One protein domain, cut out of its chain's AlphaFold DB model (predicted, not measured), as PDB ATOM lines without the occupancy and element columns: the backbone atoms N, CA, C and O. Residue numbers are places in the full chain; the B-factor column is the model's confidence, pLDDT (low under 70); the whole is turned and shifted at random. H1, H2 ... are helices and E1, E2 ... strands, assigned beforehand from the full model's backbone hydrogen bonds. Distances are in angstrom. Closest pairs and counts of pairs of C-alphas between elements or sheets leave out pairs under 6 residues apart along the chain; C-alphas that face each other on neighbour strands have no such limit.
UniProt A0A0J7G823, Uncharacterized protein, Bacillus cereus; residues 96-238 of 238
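Overview. This is residues 96 to 238 of the 238 residues of an uncharacterized protein of Bacillus cereus (UniProt A0A0J7G823). A strongly twisted sheet of four strands, E1 to E4, makes a wall with H1 and H3 packed over one face, in two layers, helices on one face of a sheet. Residues 133 to 139, mostly of H2, stick out at one end of the long axis, while H4 and H5 make a corner towards the other. The printed part has 143 residues with five named helices and four named strands, in the order H1 E1 H2 E2 H3 E3 E4 H4 H5. The sheet runs E1, E2, E3, E4 and is mixed, as is the class, helices and strands. The whole is compact, with a radius of gyration of the C-alphas of 16.0 A, yet elongated, spanning 51 by 32 by 24 A.

Arrangement. H1, residues 96 to 112, is on the sheet at a height of 7.5 A; its closest C-alphas to E1, residues 120 to 126, are Gln 104 and Ile 125, 5.2 A apart. H2, residues 134 to 142, is not on the sheet and touches no helix. E2, residues 147 to 155, is antiparallel to E1, with N 126 and O 150 at 2.8 A. H3, residues 164 to 183, is on the sheet at a height of 9.1 A, over E2 and E3, residues 189 to 197; it runs along the strands, at 14 degrees to E3 on the local plane. E2, H3 and E3 form a strand-helix-strand unit, two parallel neighbour strands with a helix between, and its crossover is right-handed; N 151 and O 193 are 2.9 A apart. H1 and H3 only just touch, with 3 pairs of C-alphas within 8 A, the closest those of Phe 107 and Phe 180 at 7.0 A. E3 bends by 55 degrees at residue 192 and forms a hairpin with E4, residues 206 to 210, where N 194 and O 209 are 2.8 A apart. H4, residues 217 to 225, touches H3 about perpendicular, at 75 degrees; their closest C-alphas are Glu 168 and Ala 217, 4.4 A apart. H4 and H5, residues 228 to 236, touch only at the corner, and only just, with 3 pairs within 8 A; the closest C-alphas are Lys 225 and Ile 231, 6.5 A apart. In H1, H2, H3, H4 and H5 every O i to N i+4 pair is within hydrogen-bond range.

Along the chain. H1 begins at C-alpha 96, (209.932, 221.391, 285.345), and is 24.0 A long. E2 is 25.8 A, H3 28.8 A and E3 23.0 A long. H5 ends at C-alpha 236, (182.642, 241.134, 266.201).

Size, cuts and confidence. The two C-alphas farthest apart, Lys 142 and Lys 238, are 51.9 A apart. The printed part has no cut, and no link is long. The mean pLDDT of the printed part is 86.1; 13 residues are under 70, among them 113 to 117 and 202 to 204.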
ATOM      1  N   ILE A  96     211.348 221.008 285.357       88.69
ATOM      2  CA  ILE A  96     209.932 221.391 285.345       88.69
ATOM      3  C   ILE A  96     209.336 221.141 283.954       88.69
ATOM      4  O   ILE A  96     208.286 220.504 283.845       88.69
ATOM      5  N   LYS A  97     210.031 221.557 282.888       91.38
ATOM      6  CA  LYS A  97     209.618 221.304 281.499       91.38
ATOM      7  C   LYS A  97     209.524 219.806 281.194       91.38
ATOM      8  O   LYS A  97     208.553 219.362 280.583       91.38
ATOM      9  N   LYS A  98     210.455 218.996 281.706       91.81
ATOM     10  CA  LYS A  98     210.450 217.537 281.538       91.81
ATOM     11  C   LYS A  98     209.268 216.890 282.255       91.81
ATOM     12  O   LYS A  98     208.620 216.014 281.690       91.81
ATOM     13  N   LYS A  99     208.930 217.347 283.466       91.00
ATOM     14  CA  LYS A  99     207.719 216.890 284.168       91.00
ATOM     15  C   LYS A  99     206.442 217.258 283.410       91.00
ATOM     16  O   LYS A  99     205.552 216.415 283.339       91.00
ATOM     17  N   ALA A 100     206.360 218.459 282.833       91.88
ATOM     18  CA  ALA A 100     205.226 218.861 281.997       91.88
ATOM     19  C   ALA A 100     205.084 217.956 280.764       91.88
ATOM     20  O   ALA A 100     203.992 217.466 280.498       91.88
ATOM     21  N   SER A 101     206.192 217.668 280.074       92.56
ATOM     22  CA  SER A 101     206.234 216.759 278.920       92.56
ATOM     23  C   SER A 101     205.773 215.341 279.283       92.56
ATOM     24  O   SER A 101     204.873 214.804 278.639       92.56
ATOM     25  N   ASN A 102     206.285 214.772 280.380       92.19
ATOM     26  CA  ASN A 102     205.840 213.459 280.861       92.19
ATOM     27  C   ASN A 102     204.349 213.468 281.259       92.19
ATOM     28  O   ASN A 102     203.634 212.484 281.071       92.19
ATOM     29  N   LEU A 103     203.863 214.567 281.849       93.00
ATOM     30  CA  LEU A 103     202.451 214.707 282.209       93.00
ATOM     31  C   LEU A 103     201.566 214.804 280.963       93.00
ATOM     32  O   LEU A 103     200.483 214.227 280.951       93.00
ATOM     33  N   GLN A 104     202.040 215.499 279.930       93.62
ATOM     34  CA  GLN A 104     201.373 215.619 278.638       93.62
ATOM     35  C   GLN A 104     201.201 214.257 277.979       93.62
ATOM     36  O   GLN A 104     200.096 213.957 277.548       93.62
ATOM     37  N   GLU A 105     202.231 213.412 277.951       92.12
ATOM     38  CA  GLU A 105     202.131 212.057 277.393       92.12
ATOM     39  C   GLU A 105     201.041 211.232 278.104       92.12
ATOM     40  O   GLU A 105     200.168 210.629 277.471       92.12
ATOM     41  N   ARG A 106     201.026 211.286 279.444       92.44
ATOM     42  CA  ARG A 106     200.013 210.608 280.266       92.44
ATOM     43  C   ARG A 106     198.608 211.158 280.036       92.44
ATOM     44  O   ARG A 106     197.664 210.375 279.959       92.44
ATOM     45  N   PHE A 107     198.465 212.481 279.958       92.00
ATOM     46  CA  PHE A 107     197.176 213.117 279.699       92.00
ATOM     47  C   PHE A 107     196.683 212.801 278.293       92.00
ATOM     48  O   PHE A 107     195.519 212.459 278.147       92.00
ATOM     49  N   ASN A 108     197.563 212.818 277.288       89.44
ATOM     50  CA  ASN A 108     197.222 212.467 275.914       89.44
ATOM     51  C   ASN A 108     196.646 211.049 275.840       89.44
ATOM     52  O   ASN A 108     195.530 210.856 275.376       89.44
ATOM     53  N   THR A 109     197.333 210.072 276.442       87.31
ATOM     54  CA  THR A 109     196.838 208.684 276.508       87.31
ATOM     55  C   THR A 109     195.503 208.570 277.255       87.31
ATOM     56  O   THR A 109     194.678 207.708 276.945       87.31
ATOM     57  N   TYR A 110     195.288 209.394 278.282       87.50
ATOM     58  CA  TYR A 110     194.039 209.418 279.040       87.50
ATOM     59  C   TYR A 110     192.884 210.053 278.248       87.50
ATOM     60  O   TYR A 110     191.757 209.563 278.316       87.50
ATOM     61  N   TYR A 111     193.171 211.125 277.514       82.69
ATOM     62  CA  TYR A 111     192.197 211.948 276.807       82.69
ATOM     63  C   TYR A 111     191.803 211.343 275.451       82.69
ATOM     64  O   TYR A 111     190.613 211.246 275.171       82.69
ATOM     65  N   GLU A 112     192.755 210.798 274.681       76.94
ATOM     66  CA  GLU A 112     192.487 210.093 273.411       76.94
ATOM     67  C   GLU A 112     191.540 208.899 273.597       76.94
ATOM     68  O   GLU A 112     190.649 208.668 272.786       76.94
ATOM     69  N   LYS A 113     191.663 208.162 274.712       68.25
ATOM     70  CA  LYS A 113     190.761 207.041 275.044       68.25
ATOM     71  C   LYS A 113     189.310 207.468 275.280       68.25
ATOM     72  O   LYS A 113     188.440 206.608 275.399       68.25
ATOM     73  N   ARG A 114     189.064 208.769 275.421       68.25
ATOM     74  CA  ARG A 114     187.764 209.357 275.742       68.25
ATOM     75  C   ARG A 114     187.208 210.231 274.620       68.25
ATOM     76  O   ARG A 114     186.059 210.648 274.728       68.25
ATOM     77  N   GLU A 115     187.972 210.519 273.567       59.66
ATOM     78  CA  GLU A 115     187.573 211.538 272.600       59.66
ATOM     79  C   GLU A 115     186.726 211.009 271.434       59.66
ATOM     80  O   GLU A 115     187.179 210.242 270.591       59.66
ATOM     81  N   ASN A 116     185.507 211.550 271.360       58.75
ATOM     82  CA  ASN A 116     184.751 211.824 270.132       58.75
ATOM     83  C   ASN A 116     184.569 213.353 269.935       58.75
ATOM     84  O   ASN A 116     183.707 213.782 269.166       58.75
ATOM     85  N   ASN A 117     185.310 214.201 270.667       67.31
ATOM     86  CA  ASN A 117     185.088 215.648 270.670       67.31
ATOM     87  C   ASN A 117     185.906 216.338 269.573       67.31
ATOM     88  O   ASN A 117     187.128 216.341 269.588       67.31
ATOM     89  N   THR A 118     185.227 216.951 268.608       78.50
ATOM     90  CA  THR A 118     185.876 217.648 267.489       78.50
ATOM     91  C   THR A 118     186.059 219.144 267.738       78.50
ATOM     92  O   THR A 118     186.636 219.834 266.896       78.50
ATOM     93  N   MET A 119     185.572 219.683 268.864       89.44
ATOM     94  CA  MET A 119     185.557 221.126 269.114       89.44
ATOM     95  C   MET A 119     186.743 221.620 269.949       89.44
ATOM     96  O   MET A 119     187.270 222.695 269.647       89.44
ATOM     97  N   LEU A 120     187.146 220.880 270.987       90.69
ATOM     98  CA  LEU A 120     188.289 221.199 271.849       90.69
ATOM     99  C   LEU A 120     189.305 220.064 271.791       90.69
ATOM    100  O   LEU A 120     189.166 219.081 272.497       90.69
ATOM    101  N   ILE A 121     190.341 220.242 270.978       90.12
ATOM    102  CA  ILE A 121     191.388 219.243 270.783       90.12
ATOM    103  C   ILE A 121     192.508 219.513 271.782       90.12
ATOM    104  O   ILE A 121     192.992 220.647 271.892       90.12
ATOM    105  N   PHE A 122     192.942 218.488 272.510       91.88
ATOM    106  CA  PHE A 122     194.119 218.606 273.368       91.88
ATOM    107  C   PHE A 122     195.352 219.003 272.540       91.88
ATOM    108  O   PHE A 122     195.640 218.407 271.508       91.88
ATOM    109  N   ASN A 123     196.081 220.031 272.984       91.31
ATOM    110  CA  ASN A 123     197.285 220.509 272.302       91.31
ATOM    111  C   ASN A 123     198.548 220.167 273.103       91.31
ATOM    112  O   ASN A 123     199.440 219.480 272.614       91.31
ATOM    113  N   ARG A 124     198.646 220.664 274.344       92.44
ATOM    114  CA  ARG A 124     199.845 220.487 275.182       92.44
ATOM    115  C   ARG A 124     199.579 220.727 276.662       92.44
ATOM    116  O   ARG A 124     198.578 221.348 277.022       92.44
ATOM    117  N   ILE A 125     200.518 220.318 277.514       92.50
ATOM    118  CA  ILE A 125     200.604 220.792 278.903       92.50
ATOM    119  C   ILE A 125     201.719 221.827 279.015       92.50
ATOM    120  O   ILE A 125     202.857 221.587 278.622       92.50
ATOM    121  N   GLN A 126     201.390 222.980 279.584       89.44
ATOM    122  CA  GLN A 126     202.323 224.061 279.848       89.44
ATOM    123  C   GLN A 126     202.728 224.069 281.324       89.44
ATOM    124  O   GLN A 126     201.894 224.007 282.227       89.44
ATOM    125  N   ALA A 127     204.033 224.189 281.553       85.31
ATOM    126  CA  ALA A 127     204.573 224.737 282.788       85.31
ATOM    127  C   ALA A 127     204.949 226.198 282.554       85.31
ATOM    128  O   ALA A 127     205.400 226.532 281.451       85.31
ATOM    129  N   GLY A 128     204.814 227.033 283.588       71.56
ATOM    130  CA  GLY A 128     205.323 228.404 283.562       71.56
ATOM    131  C   GLY A 128     206.782 228.463 283.099       71.56
ATOM    132  O   GLY A 128     207.540 227.502 283.264       71.56
ATOM    133  N   ASP A 129     207.152 229.571 282.465       65.75
ATOM    134  CA  ASP A 129     208.499 229.766 281.917       65.75
ATOM    135  C   ASP A 129     209.508 230.223 282.976       65.75
ATOM    136  O   ASP A 129     210.704 230.195 282.729       65.75
ATOM    137  N   THR A 130     209.068 230.547 284.192       72.50
ATOM    138  CA  THR A 130     209.940 231.036 285.266       72.50
ATOM    139  C   THR A 130     211.130 230.104 285.523       72.50
ATOM    140  O   THR A 130     210.964 228.949 285.925       72.50
ATOM    141  N   VAL A 131     212.342 230.622 285.313       72.94
ATOM    142  CA  VAL A 131     213.582 230.024 285.817       72.94
ATOM    143  C   VAL A 131     213.768 230.515 287.247       72.94
ATOM    144  O   VAL A 131     214.101 231.676 287.469       72.94
ATOM    145  N   PHE A 132     213.493 229.647 288.218       65.81
ATOM    146  CA  PHE A 132     213.646 229.972 289.636       65.81
ATOM    147  C   PHE A 132     215.125 230.113 290.003       65.81
ATOM    148  O   PHE A 132     215.970 229.376 289.488       65.81
ATOM    149  N   ASP A 133     215.443 230.997 290.947       69.81
ATOM    150  CA  ASP A 133     216.744 230.952 291.623       69.81
ATOM    151  C   ASP A 133     216.907 229.574 292.306       69.81
ATOM    152  O   ASP A 133     215.945 229.000 292.825       69.81
ATOM    153  N   LYS A 134     218.129 229.029 292.341       74.19
ATOM    154  CA  LYS A 134     218.459 227.784 293.059       74.19
ATOM    155  C   LYS A 134     217.953 227.761 294.506       74.19
ATOM    156  O   LYS A 134     217.607 226.698 295.021       74.19
ATOM    157  N   ASN A 135     217.949 228.897 295.196       75.81
ATOM    158  CA  ASN A 135     217.442 229.023 296.559       75.81
ATOM    159  C   ASN A 135     215.915 228.899 296.606       75.81
ATOM    160  O   ASN A 135     215.393 228.190 297.465       75.81
ATOM    161  N   GLU A 136     215.207 229.512 295.657       72.00
ATOM    162  CA  GLU A 136     213.752 229.383 295.533       72.00
ATOM    163  C   GLU A 136     213.347 227.949 295.176       72.00
ATOM    164  O   GLU A 136     212.445 227.391 295.804       72.00
ATOM    165  N   GLU A 137     214.062 227.301 294.252       73.12
ATOM    166  CA  GLU A 137     213.832 225.894 293.907       73.12
ATOM    167  C   GLU A 137     214.000 224.985 295.136       73.12
ATOM    168  O   GLU A 137     213.148 224.135 295.414       73.12
ATOM    169  N   LYS A 138     215.058 225.199 295.933       76.69
ATOM    170  CA  LYS A 138     215.275 224.461 297.188       76.69
ATOM    171  C   LYS A 138     214.126 224.659 298.172       76.69
ATOM    172  O   LYS A 138     213.715 223.691 298.809       76.69
ATOM    173  N   GLU A 139     213.599 225.872 298.306       74.88
ATOM    174  CA  GLU A 139     212.468 226.146 299.197       74.88
ATOM    175  C   GLU A 139     211.167 225.487 298.713       74.88
ATOM    176  O   GLU A 139     210.439 224.920 299.530       74.88
ATOM    177  N   ILE A 140     210.902 225.465 297.404       70.19
ATOM    178  CA  ILE A 140     209.757 224.744 296.816       70.19
ATOM    179  C   ILE A 140     209.861 223.242 297.112       70.19
ATOM    180  O   ILE A 140     208.890 222.620 297.560       70.19
ATOM    181  N   VAL A 141     211.051 222.663 296.918       73.44
ATOM    182  CA  VAL A 141     211.316 221.245 297.194       73.44
ATOM    183  C   VAL A 141     211.155 220.930 298.684       73.44
ATOM    184  O   VAL A 141     210.499 219.941 299.020       73.44
ATOM    185  N   LYS A 142     211.693 221.771 299.579       75.06
ATOM    186  CA  LYS A 142     211.576 221.611 301.041       75.06
ATOM    187  C   LYS A 142     210.134 221.695 301.527       75.06
ATOM    188  O   LYS A 142     209.711 220.863 302.323       75.06
ATOM    189  N   LYS A 143     209.373 222.680 301.042       74.44
ATOM    190  CA  LYS A 143     207.965 222.891 301.420       74.44
ATOM    191  C   LYS A 143     207.022 221.850 300.812       74.44
ATOM    192  O   LYS A 143     205.830 221.874 301.100       74.44
ATOM    193  N   ASN A 144     207.554 220.935 299.998       66.81
ATOM    194  CA  ASN A 144     206.815 219.852 299.363       66.81
ATOM    195  C   ASN A 144     205.597 220.356 298.567       66.81
ATOM    196  O   ASN A 144     204.555 219.702 298.525       66.81
ATOM    197  N   LEU A 145     205.725 221.547 297.973       74.94
ATOM    198  CA  LEU A 145     204.620 222.214 297.296       74.94
ATOM    199  C   LEU A 145     204.254 221.462 296.017       74.94
ATOM    200  O   LEU A 145     205.119 220.984 295.278       74.94
ATOM    201  N   LYS A 146     202.948 221.355 295.761       80.00
ATOM    202  CA  LYS A 146     202.429 220.756 294.533       80.00
ATOM    203  C   LYS A 146     202.731 221.692 293.363       80.00
ATOM    204  O   LYS A 146     202.420 222.878 293.425       80.00
ATOM    205  N   GLN A 147     203.321 221.157 292.298       83.50
ATOM    206  CA  GLN A 147     203.532 221.902 291.063       83.50
ATOM    207  C   GLN A 147     202.232 221.916 290.257       83.50
ATOM    208  O   GLN A 147     201.667 220.854 289.970       83.50
ATOM    209  N   TYR A 148     201.788 223.106 289.864       86.88
ATOM    210  CA  TYR A 148     200.605 223.283 289.030       86.88
ATOM    211  C   TYR A 148     200.996 223.500 287.568       86.88
ATOM    212  O   TYR A 148     201.960 224.203 287.262       86.88
ATOM    213  N   TYR A 149     200.240 222.867 286.679       91.44
ATOM    214  CA  TYR A 149     200.382 222.958 285.230       91.44
ATOM    215  C   TYR A 149     199.063 223.411 284.603       91.44
ATOM    216  O   TYR A 149     197.987 223.238 285.187       91.44
ATOM    217  N   THR A 150     199.155 223.933 283.386       93.06
ATOM    218  CA  THR A 150     198.007 224.371 282.589       93.06
ATOM    219  C   THR A 150     197.851 223.437 281.396       93.06
ATOM    220  O   THR A 150     198.804 223.223 280.645       93.06
ATOM    221  N   VAL A 151     196.663 222.870 281.195       93.88
ATOM    222  CA  VAL A 151     196.343 222.144 279.957       93.88
ATOM    223  C   VAL A 151     195.891 223.149 278.906       93.88
ATOM    224  O   VAL A 151     195.088 224.038 279.178       93.88
ATOM    225  N   VAL A 152     196.403 223.006 277.691       93.56
ATOM    226  CA  VAL A 152     196.053 223.851 276.555       93.56
ATOM    227  C   VAL A 152     195.221 223.033 275.579       93.56
ATOM    228  O   VAL A 152     195.702 222.028 275.050       93.56
ATOM    229  N   PHE A 153     194.004 223.492 275.305       92.50
ATOM    230  CA  PHE A 153     193.170 222.981 274.220       92.50
ATOM    231  C   PHE A 153     193.191 223.955 273.050       92.50
ATOM    232  O   PHE A 153     193.080 225.170 273.229       92.50
ATOM    233  N   ARG A 154     193.295 223.423 271.838       92.06
ATOM    234  CA  ARG A 154     193.016 224.160 270.612       92.06
ATOM    235  C   ARG A 154     191.538 224.014 270.291       92.06
ATOM    236  O   ARG A 154     191.034 222.899 270.185       92.06
ATOM    237  N   SER A 155     190.853 225.133 270.105       91.31
ATOM    238  CA  SER A 155     189.477 225.120 269.634       91.31
ATOM    239  C   SER A 155     189.408 225.258 268.118       91.31
ATOM    240  O   SER A 155     190.133 226.054 267.519       91.31
ATOM    241  N   ASN A 156     188.514 224.490 267.500       90.56
ATOM    242  CA  ASN A 156     188.228 224.585 266.068       90.56
ATOM    243  C   ASN A 156     187.182 225.657 265.732       90.56
ATOM    244  O   ASN A 156     187.019 226.008 264.567       90.56
ATOM    245  N   THR A 157     186.485 226.191 266.734       89.31
ATOM    246  CA  THR A 157     185.444 227.210 266.571       89.31
ATOM    247  C   THR A 157     185.528 228.244 267.688       89.31
ATOM    248  O   THR A 157     186.261 228.083 268.661       89.31
ATOM    249  N   ILE A 158     184.773 229.328 267.558       90.69
ATOM    250  CA  ILE A 158     184.587 230.282 268.647       90.69
ATOM    251  C   ILE A 158     183.448 229.779 269.542       90.69
ATOM    252  O   ILE A 158     182.369 229.423 269.067       90.69
ATOM    253  N   LEU A 159     183.675 229.754 270.857       91.25
ATOM    254  CA  LEU A 159     182.724 229.217 271.832       91.25
ATOM    255  C   LEU A 159     181.597 230.222 272.149       91.25
ATOM    256  O   LEU A 159     181.678 230.978 273.118       91.25
ATOM    257  N   ASP A 160     180.519 230.245 271.367       91.94
ATOM    258  CA  ASP A 160     179.317 231.023 271.721       91.94
ATOM    259  C   ASP A 160     178.785 230.667 273.126       91.94
ATOM    260  O   ASP A 160     178.340 229.548 273.372       91.94
ATOM    261  N   VAL A 161     178.786 231.652 274.032       93.19
ATOM    262  CA  VAL A 161     178.311 231.532 275.425       93.19
ATOM    263  C   VAL A 161     176.813 231.241 275.551       93.19
ATOM    264  O   VAL A 161     176.348 230.875 276.630       93.19
ATOM    265  N   ASN A 162     176.037 231.444 274.484       93.12
ATOM    266  CA  ASN A 162     174.610 231.122 274.457       93.12
ATOM    267  C   ASN A 162     174.333 229.747 273.842       93.12
ATOM    268  O   ASN A 162     173.203 229.272 273.931       93.12
ATOM    269  N   ASN A 163     175.345 229.097 273.260       94.75
ATOM    270  CA  ASN A 163     175.218 227.746 272.743       94.75
ATOM    271  C   ASN A 163     175.486 226.730 273.876       94.75
ATOM    272  O   ASN A 163     176.621 226.629 274.353       94.75
ATOM    273  N   PRO A 164     174.478 225.948 274.309       93.81
ATOM    274  CA  PRO A 164     174.639 225.002 275.412       93.81
ATOM    275  C   PRO A 164     175.648 223.891 275.098       93.81
ATOM    276  O   PRO A 164     176.368 223.465 275.998       93.81
ATOM    277  N   VAL A 165     175.768 223.469 273.834       93.50
ATOM    278  CA  VAL A 165     176.728 222.435 273.412       93.50
ATOM    279  C   VAL A 165     178.165 222.922 273.594       93.50
ATOM    280  O   VAL A 165     179.028 222.172 274.053       93.50
ATOM    281  N   HIS A 166     178.425 224.197 273.290       94.56
ATOM    282  CA  HIS A 166     179.752 224.779 273.474       94.56
ATOM    283  C   HIS A 166     180.153 224.820 274.950       94.56
ATOM    284  O   HIS A 166     181.286 224.494 275.306       94.56
ATOM    285  N   MET A 167     179.217 225.222 275.810       95.25
ATOM    286  CA  MET A 167     179.472 225.348 277.242       95.25
ATOM    287  C   MET A 167     179.606 223.986 277.923       95.25
ATOM    288  O   MET A 167     180.493 223.816 278.759       95.25
ATOM    289  N   GLU A 168     178.794 223.005 277.526       94.94
ATOM    290  CA  GLU A 168     178.915 221.633 278.027       94.94
ATOM    291  C   GLU A 168     180.254 221.010 277.625       94.94
ATOM    292  O   GLU A 168     180.914 220.394 278.455       94.94
ATOM    293  N   THR A 169     180.720 221.256 276.399       93.38
ATOM    294  CA  THR A 169     182.040 220.787 275.957       93.38
ATOM    295  C   THR A 169     183.178 221.385 276.790       93.38
ATOM    296  O   THR A 169     184.102 220.671 277.180       93.38
ATOM    297  N   LEU A 170     183.124 222.685 277.106       94.06
ATOM    298  CA  LEU A 170     184.126 223.311 277.975       94.06
ATOM    299  C   LEU A 170     184.091 222.715 279.396       94.06
ATOM    300  O   LEU A 170     185.143 222.441 279.977       94.06
ATOM    301  N   ALA A 171     182.896 222.468 279.939       94.31
ATOM    302  CA  ALA A 171     182.730 221.818 281.237       94.31
ATOM    303  C   ALA A 171     183.216 220.355 281.227       94.31
ATOM    304  O   ALA A 171     183.827 219.885 282.186       94.31
ATOM    305  N   GLU A 172     182.997 219.613 280.144       93.06
ATOM    306  CA  GLU A 172     183.494 218.246 279.973       93.06
ATOM    307  C   GLU A 172     185.023 218.180 279.879       93.06
ATOM    308  O   GLU A 172     185.639 217.330 280.534       93.06
ATOM    309  N   ALA A 173     185.655 219.109 279.157       92.31
ATOM    310  CA  ALA A 173     187.114 219.231 279.132       92.31
ATOM    311  C   ALA A 173     187.675 219.466 280.547       92.31
ATOM    312  O   ALA A 173     188.606 218.780 280.976       92.31
ATOM    313  N   ALA A 174     187.052 220.360 281.322       93.88
ATOM    314  CA  ALA A 174     187.422 220.591 282.715       93.88
ATOM    315  C   ALA A 174     187.206 219.361 283.607       93.88
ATOM    316  O   ALA A 174     188.106 218.986 284.363       93.88
ATOM    317  N   ARG A 175     186.063 218.675 283.499       92.88
ATOM    318  CA  ARG A 175     185.813 217.421 284.232       92.88
ATOM    319  C   ARG A 175     186.849 216.350 283.897       92.88
ATOM    320  O   ARG A 175     187.370 215.722 284.815       92.88
ATOM    321  N   SER A 176     187.229 216.213 282.629       91.75
ATOM    322  CA  SER A 176     188.279 215.284 282.194       91.75
ATOM    323  C   SER A 176     189.626 215.591 282.851       91.75
ATOM    324  O   SER A 176     190.295 214.686 283.345       91.75
ATOM    325  N   VAL A 177     190.000 216.870 282.955       93.38
ATOM    326  CA  VAL A 177     191.205 217.289 283.688       93.38
ATOM    327  C   VAL A 177     191.109 216.960 285.184       93.38
ATOM    328  O   VAL A 177     192.075 216.470 285.775       93.38
ATOM    329  N   ARG A 178     189.946 217.165 285.816       92.88
ATOM    330  CA  ARG A 178     189.733 216.804 287.235       92.88
ATOM    331  C   ARG A 178     189.860 215.311 287.467       92.88
ATOM    332  O   ARG A 178     190.460 214.890 288.452       92.88
ATOM    333  N   GLU A 179     189.278 214.508 286.592       92.56
ATOM    334  CA  GLU A 179     189.359 213.059 286.697       92.56
ATOM    335  C   GLU A 179     190.778 212.556 286.439       92.56
ATOM    336  O   GLU A 179     191.263 211.715 287.194       92.56
ATOM    337  N   PHE A 180     191.491 213.141 285.477       92.94
ATOM    338  CA  PHE A 180     192.914 212.877 285.298       92.94
ATOM    339  C   PHE A 180     193.722 213.210 286.558       92.94
ATOM    340  O   PHE A 180     194.552 212.401 286.975       92.94
ATOM    341  N   ASN A 181     193.446 214.341 287.218       92.81
ATOM    342  CA  ASN A 181     194.117 214.716 288.467       92.81
ATOM    343  C   ASN A 181     193.975 213.653 289.571       92.81
ATOM    344  O   ASN A 181     194.914 213.467 290.342       92.81
ATOM    345  N   LYS A 182     192.858 212.914 289.620       92.44
ATOM    346  CA  LYS A 182     192.681 211.779 290.547       92.44
ATOM    347  C   LYS A 182     193.648 210.632 290.237       92.44
ATOM    348  O   LYS A 182     194.172 209.998 291.144       92.44
ATOM    349  N   THR A 183     193.965 210.399 288.961       91.06
ATOM    350  CA  THR A 183     194.948 209.373 288.547       91.06
ATOM    351  C   THR A 183     196.393 209.727 288.921       91.06
ATOM    352  O   THR A 183     197.285 208.876 288.868       91.06
ATOM    353  N   ILE A 184     196.639 210.984 289.300       90.25
ATOM    354  CA  ILE A 184     197.951 211.507 289.698       90.25
ATOM    355  C   ILE A 184     197.931 212.119 291.103       90.25
ATOM    356  O   ILE A 184     198.830 212.888 291.436       90.25
ATOM    357  N   GLU A 185     196.937 211.797 291.931       85.25
ATOM    358  CA  GLU A 185     196.717 212.448 293.230       85.25
ATOM    359  C   GLU A 185     197.912 212.299 294.182       85.25
ATOM    360  O   GLU A 185     198.310 213.261 294.835       85.25
ATOM    361  N   ASN A 186     198.565 211.134 294.156       83.62
ATOM    362  CA  ASN A 186     199.779 210.855 294.928       83.62
ATOM    363  C   ASN A 186     201.048 211.499 294.339       83.62
ATOM    364  O   ASN A 186     202.137 211.363 294.897       83.62
ATOM    365  N   SER A 187     200.946 212.164 293.188       81.62
ATOM    366  CA  SER A 187     202.068 212.874 292.581       81.62
ATOM    367  C   SER A 187     202.172 214.303 293.121       81.62
ATOM    368  O   SER A 187     201.177 214.942 293.460       81.62
ATOM    369  N   LYS A 188     203.384 214.866 293.104       83.50
ATOM    370  CA  LYS A 188     203.619 216.292 293.402       83.50
ATOM    371  C   LYS A 188     203.217 217.222 292.243       83.50
ATOM    372  O   LYS A 188     203.727 218.335 292.152       83.50
ATOM    373  N   SER A 189     202.343 216.766 291.347       85.56
ATOM    374  CA  SER A 189     201.917 217.475 290.139       85.56
ATOM    375  C   SER A 189     200.392 217.525 290.063       85.56
ATOM    376  O   SER A 189     199.712 216.563 290.408       85.56
ATOM    377  N   SER A 190     199.845 218.646 289.602       88.31
ATOM    378  CA  SER A 190     198.414 218.811 289.325       88.31
ATOM    379  C   SER A 190     198.219 219.678 288.098       88.31
ATOM    380  O   SER A 190     198.945 220.649 287.914       88.31
ATOM    381  N   VAL A 191     197.188 219.413 287.310       90.38
ATOM    382  CA  VAL A 191     196.701 220.398 286.345       90.38
ATOM    383  C   VAL A 191     195.673 221.280 287.047       90.38
ATOM    384  O   VAL A 191     194.621 220.789 287.451       90.38
ATOM    385  N   GLY A 192     195.984 222.558 287.252       88.94
ATOM    386  CA  GLY A 192     195.082 223.493 287.940       88.94
ATOM    387  C   GLY A 192     194.164 224.260 286.993       88.94
ATOM    388  O   GLY A 192     193.062 224.663 287.363       88.94
ATOM    389  N   GLU A 193     194.614 224.446 285.756       93.19
ATOM    390  CA  GLU A 193     194.046 225.429 284.843       93.19
ATOM    391  C   GLU A 193     193.925 224.888 283.423       93.19
ATOM    392  O   GLU A 193     194.665 223.991 283.004       93.19
ATOM    393  N   ILE A 194     193.012 225.497 282.672       92.88
ATOM    394  CA  ILE A 194     192.832 225.300 281.243       92.88
ATOM    395  C   ILE A 194     193.039 226.622 280.504       92.88
ATOM    396  O   ILE A 194     192.544 227.672 280.917       92.88
ATOM    397  N   THR A 195     193.722 226.537 279.368       93.88
ATOM    398  CA  THR A 195     193.781 227.579 278.344       93.88
ATOM    399  C   THR A 195     193.100 227.079 277.074       93.88
ATOM    400  O   THR A 195     193.373 225.967 276.622       93.88
ATOM    401  N   ILE A 196     192.252 227.912 276.472       92.50
ATOM    402  CA  ILE A 196     191.604 227.650 275.185       92.50
ATOM    403  C   ILE A 196     192.211 228.565 274.121       92.50
ATOM    404  O   ILE A 196     192.058 229.785 274.159       92.50
ATOM    405  N   GLN A 197     192.882 227.968 273.141       92.06
ATOM    406  CA  GLN A 197     193.394 228.667 271.968       92.06
ATOM    407  C   GLN A 197     192.310 228.715 270.896       92.06
ATOM    408  O   GLN A 197     191.983 227.697 270.289       92.06
ATOM    409  N   LEU A 198     191.747 229.899 270.683       89.38
ATOM    410  CA  LEU A 198     190.705 230.133 269.685       89.38
ATOM    411  C   LEU A 198     191.289 230.177 268.261       89.38
ATOM    412  O   LEU A 198     192.443 230.582 268.082       89.38
ATOM    413  N   PRO A 199     190.510 229.805 267.231       86.00
ATOM    414  CA  PRO A 199     190.962 229.885 265.847       86.00
ATOM    415  C   PRO A 199     191.083 231.348 265.400       86.00
ATOM    416  O   PRO A 199     190.180 232.146 265.636       86.00
ATOM    417  N   ASN A 200     192.182 231.693 264.720       75.81
ATOM    418  CA  ASN A 200     192.402 232.998 264.068       75.81
ATOM    419  C   ASN A 200     192.253 234.239 264.978       75.81
ATOM    420  O   ASN A 200     192.037 235.344 264.485       75.81
ATOM    421  N   ILE A 201     192.379 234.072 266.295       75.38
ATOM    422  CA  ILE A 201     192.245 235.135 267.300       75.38
ATOM    423  C   ILE A 201     193.545 235.239 268.105       75.38
ATOM    424  O   ILE A 201     194.322 234.284 268.187       75.38
ATOM    425  N   ASN A 202     193.787 236.417 268.690       64.00
ATOM    426  CA  ASN A 202     194.934 236.673 269.558       64.00
ATOM    427  C   ASN A 202     195.072 235.590 270.651       64.00
ATOM    428  O   ASN A 202     194.077 235.158 271.240       64.00
ATOM    429  N   LYS A 203     196.307 235.138 270.902       63.72
ATOM    430  CA  LYS A 203     196.621 233.840 271.530       63.72
ATOM    431  C   LYS A 203     196.284 233.727 273.025       63.72
ATOM    432  O   LYS A 203     196.403 232.635 273.581       63.72
ATOM    433  N   ASP A 204     195.780 234.790 273.649       68.88
ATOM    434  CA  ASP A 204     195.770 234.897 275.112       68.88
ATOM    435  C   ASP A 204     194.410 235.247 275.744       68.88
ATOM    436  O   ASP A 204     194.310 235.511 276.938       68.88
ATOM    437  N   VAL A 205     193.324 235.214 274.969       82.88
ATOM    438  CA  VAL A 205     192.004 235.695 275.428       82.88
ATOM    439  C   VAL A 205     191.364 234.786 276.489       82.88
ATOM    440  O   VAL A 205     190.699 235.265 277.409       82.88
ATOM    441  N   LEU A 206     191.544 233.468 276.362       87.56
ATOM    442  CA  LEU A 206     190.955 232.458 277.245       87.56
ATOM    443  C   LEU A 206     192.043 231.648 277.949       87.56
ATOM    444  O   LEU A 206     192.181 230.446 277.732       87.56
ATOM    445  N   GLN A 207     192.821 232.321 278.790       87.00
ATOM    446  CA  GLN A 207     193.895 231.712 279.572       87.00
ATOM    447  C   GLN A 207     193.549 231.574 281.049       87.00
ATOM    448  O   GLN A 207     192.687 232.292 281.572       87.00
ATOM    449  N   HIS A 208     194.269 230.668 281.717       87.12
ATOM    450  CA  HIS A 208     194.251 230.514 283.173       87.12
ATOM    451  C   HIS A 208     192.823 230.377 283.719       87.12
ATOM    452  O   HIS A 208     192.397 231.083 284.637       87.12
ATOM    453  N   ILE A 209     192.020 229.526 283.076       90.06
ATOM    454  CA  ILE A 209     190.672 229.220 283.543       90.06
ATOM    455  C   ILE A 209     190.789 228.086 284.553       90.06
ATOM    456  O   ILE A 209     191.123 226.958 284.192       90.06
ATOM    457  N   ALA A 210     190.542 228.387 285.825       90.25
ATOM    458  CA  ALA A 210     190.654 227.397 286.884       90.25
ATOM    459  C   ALA A 210     189.628 226.273 286.690       90.25
ATOM    460  O   ALA A 210     188.425 226.499 286.540       90.25
ATOM    461  N   VAL A 211     190.131 225.041 286.707       89.88
ATOM    462  CA  VAL A 211     189.360 223.830 286.398       89.88
ATOM    463  C   VAL A 211     188.272 223.568 287.444       89.88
ATOM    464  O   VAL A 211     187.227 222.993 287.141       89.88
ATOM    465  N   GLU A 212     188.504 223.993 288.686       86.94
ATOM    466  CA  GLU A 212     187.576 223.812 289.804       86.94
ATOM    467  C   GLU A 212     186.241 224.545 289.624       86.94
ATOM    468  O   GLU A 212     185.224 224.069 290.125       86.94
ATOM    469  N   TYR A 213     186.222 225.638 288.854       84.38
ATOM    470  CA  TYR A 213     185.021 226.440 288.611       84.38
ATOM    471  C   TYR A 213     184.270 226.054 287.335       84.38
ATOM    472  O   TYR A 213     183.325 226.737 286.977       84.38
ATOM    473  N   LEU A 214     184.670 224.998 286.623       90.50
ATOM    474  CA  LEU A 214     184.053 224.586 285.357       90.50
ATOM    475  C   LEU A 214     183.351 223.228 285.500       90.50
ATOM    476  O   LEU A 214     183.688 222.262 284.816       90.50
ATOM    477  N   VAL A 215     182.408 223.116 286.441       90.75
ATOM    478  CA  VAL A 215     181.732 221.835 286.720       90.75
ATOM    479  C   VAL A 215     180.579 221.581 285.754       90.75
ATOM    480  O   VAL A 215     180.388 220.445 285.320       90.75
ATOM    481  N   THR A 216     179.829 222.626 285.414       95.44
ATOM    482  CA  THR A 216     178.634 222.563 284.565       95.44
ATOM    483  C   THR A 216     178.720 223.528 283.382       95.44
ATOM    484  O   THR A 216     179.506 224.480 283.395       95.44
ATOM    485  N   ALA A 217     177.871 223.328 282.367       95.31
ATOM    486  CA  ALA A 217     177.712 224.278 281.265       95.31
ATOM    487  C   ALA A 217     177.369 225.706 281.744       95.31
ATOM    488  O   ALA A 217     177.843 226.689 281.176       95.31
ATOM    489  N   GLU A 218     176.575 225.849 282.808       96.38
ATOM    490  CA  GLU A 218     176.238 227.171 283.348       96.38
ATOM    491  C   GLU A 218     177.455 227.830 284.019       96.38
ATOM    492  O   GLU A 218     177.685 229.028 283.839       96.38
ATOM    493  N   ASP A 219     178.302 227.057 284.705       95.50
ATOM    494  CA  ASP A 219     179.554 227.585 285.258       95.50
ATOM    495  C   ASP A 219     180.518 228.032 284.151       95.50
ATOM    496  O   ASP A 219     181.127 229.104 284.236       95.50
ATOM    497  N   ALA A 220     180.614 227.246 283.073       94.31
ATOM    498  CA  ALA A 220     181.401 227.581 281.890       94.31
ATOM    499  C   ALA A 220     180.932 228.894 281.253       94.31
ATOM    500  O   ALA A 220     181.730 229.811 281.038       94.31
ATOM    501  N   LYS A 221     179.621 229.039 281.053       95.44
ATOM    502  CA  LYS A 221     179.004 230.268 280.551       95.44
ATOM    503  C   LYS A 221     179.312 231.470 281.432       95.44
ATOM    504  O   LYS A 221     179.742 232.509 280.929       95.44
ATOM    505  N   ASN A 222     179.112 231.343 282.742       94.19
ATOM    506  CA  ASN A 222     179.345 232.433 283.687       94.19
ATOM    507  C   ASN A 222     180.826 232.814 283.777       94.19
ATOM    508  O   ASN A 222     181.151 233.993 283.920       94.19
ATOM    509  N   THR A 223     181.723 231.843 283.623       92.81
ATOM    510  CA  THR A 223     183.168 232.072 283.560       92.81
ATOM    511  C   THR A 223     183.561 232.852 282.307       92.81
ATOM    512  O   THR A 223     184.260 233.860 282.411       92.81
ATOM    513  N   LEU A 224     183.070 232.454 281.128       92.38
ATOM    514  CA  LEU A 224     183.377 233.152 279.875       92.38
ATOM    515  C   LEU A 224     182.737 234.545 279.799       92.38
ATOM    516  O   LEU A 224     183.363 235.473 279.296       92.38
ATOM    517  N   LYS A 225     181.538 234.737 280.364       92.44
ATOM    518  CA  LYS A 225     180.881 236.056 280.437       92.44
ATOM    519  C   LYS A 225     181.678 237.108 281.203       92.44
ATOM    520  O   LYS A 225     181.551 238.291 280.907       92.44
ATOM    521  N   LYS A 226     182.507 236.690 282.161       91.50
ATOM    522  CA  LYS A 226     183.386 237.587 282.925       91.50
ATOM    523  C   LYS A 226     184.658 237.976 282.161       91.50
ATOM    524  O   LYS A 226     185.390 238.856 282.603       91.50
ATOM    525  N   ARG A 227     184.947 237.339 281.020       89.88
ATOM    526  CA  ARG A 227     186.115 237.640 280.181       89.88
ATOM    527  C   ARG A 227     185.756 238.741 279.184       89.88
ATOM    528  O   ARG A 227     185.347 238.464 278.062       89.88
ATOM    529  N   ASN A 228     185.913 239.998 279.597       89.06
ATOM    530  CA  ASN A 228     185.518 241.167 278.798       89.06
ATOM    531  C   ASN A 228     186.076 241.148 277.368       89.06
ATOM    532  O   ASN A 228     185.337 241.413 276.423       89.06
ATOM    533  N   ASP A 229     187.352 240.807 277.191       88.19
ATOM    534  CA  ASP A 229     187.962 240.780 275.857       88.19
ATOM    535  C   ASP A 229     187.408 239.648 274.988       88.19
ATOM    536  O   ASP A 229     187.205 239.834 273.790       88.19
ATOM    537  N   TYR A 230     187.039 238.522 275.599       89.88
ATOM    538  CA  TYR A 230     186.335 237.451 274.904       89.88
ATOM    539  C   TYR A 230     184.927 237.868 274.467       89.88
ATOM    540  O   TYR A 230     184.521 237.615 273.334       89.88
ATOM    541  N   ILE A 231     184.191 238.562 275.339       90.88
ATOM    542  CA  ILE A 231     182.859 239.079 275.007       90.88
ATOM    543  C   ILE A 231     182.919 240.093 273.864       90.88
ATOM    544  O   ILE A 231     182.067 240.038 272.979       90.88
ATOM    545  N   LYS A 232     183.937 240.961 273.827       88.38
ATOM    546  CA  LYS A 232     184.158 241.857 272.681       88.38
ATOM    547  C   LYS A 232     184.348 241.055 271.395       88.38
ATOM    548  O   LYS A 232     183.691 241.344 270.405       88.38
ATOM    549  N   ILE A 233     185.187 240.019 271.410       85.56
ATOM    550  CA  ILE A 233     185.417 239.163 270.233       85.56
ATOM    551  C   ILE A 233     184.117 238.537 269.726       85.56
ATOM    552  O   ILE A 233     183.848 238.608 268.528       85.56
ATOM    553  N   LEU A 234     183.285 238.002 270.625       86.81
ATOM    554  CA  LEU A 234     181.978 237.440 270.270       86.81
ATOM    555  C   LEU A 234     181.027 238.458 269.622       86.81
ATOM    556  O   LEU A 234     180.157 238.062 268.853       86.81
ATOM    557  N   GLN A 235     181.158 239.751 269.929       83.62
ATOM    558  CA  GLN A 235     180.352 240.801 269.295       83.62
ATOM    559  C   GLN A 235     180.796 241.090 267.857       83.62
ATOM    560  O   GLN A 235     179.957 241.451 267.043       83.62
ATOM    561  N   TYR A 236     182.082 240.909 267.541       78.69
ATOM    562  CA  TYR A 236     182.642 241.134 266.201       78.69
ATOM    563  C   TYR A 236     182.566 239.911 265.276       78.69
ATOM    564  O   TYR A 236     182.913 240.024 264.104       78.69
ATOM    565  N   THR A 237     182.168 238.741 265.788       71.31
ATOM    566  CA  THR A 237     182.015 237.506 264.992       71.31
ATOM    567  C   THR A 237     180.568 237.090 264.740       71.31
ATOM    568  O   THR A 237     180.338 236.052 264.121       71.31
ATOM    569  N   LYS A 238     179.610 237.902 265.192       58.25
ATOM    570  CA  LYS A 238     178.202 237.826 264.789       58.25
ATOM    571  C   LYS A 238     177.967 238.678 263.552       58.25
ATOM    572  O   LYS A 238     177.144 238.242 262.722       58.25
TER     573      LYS A 238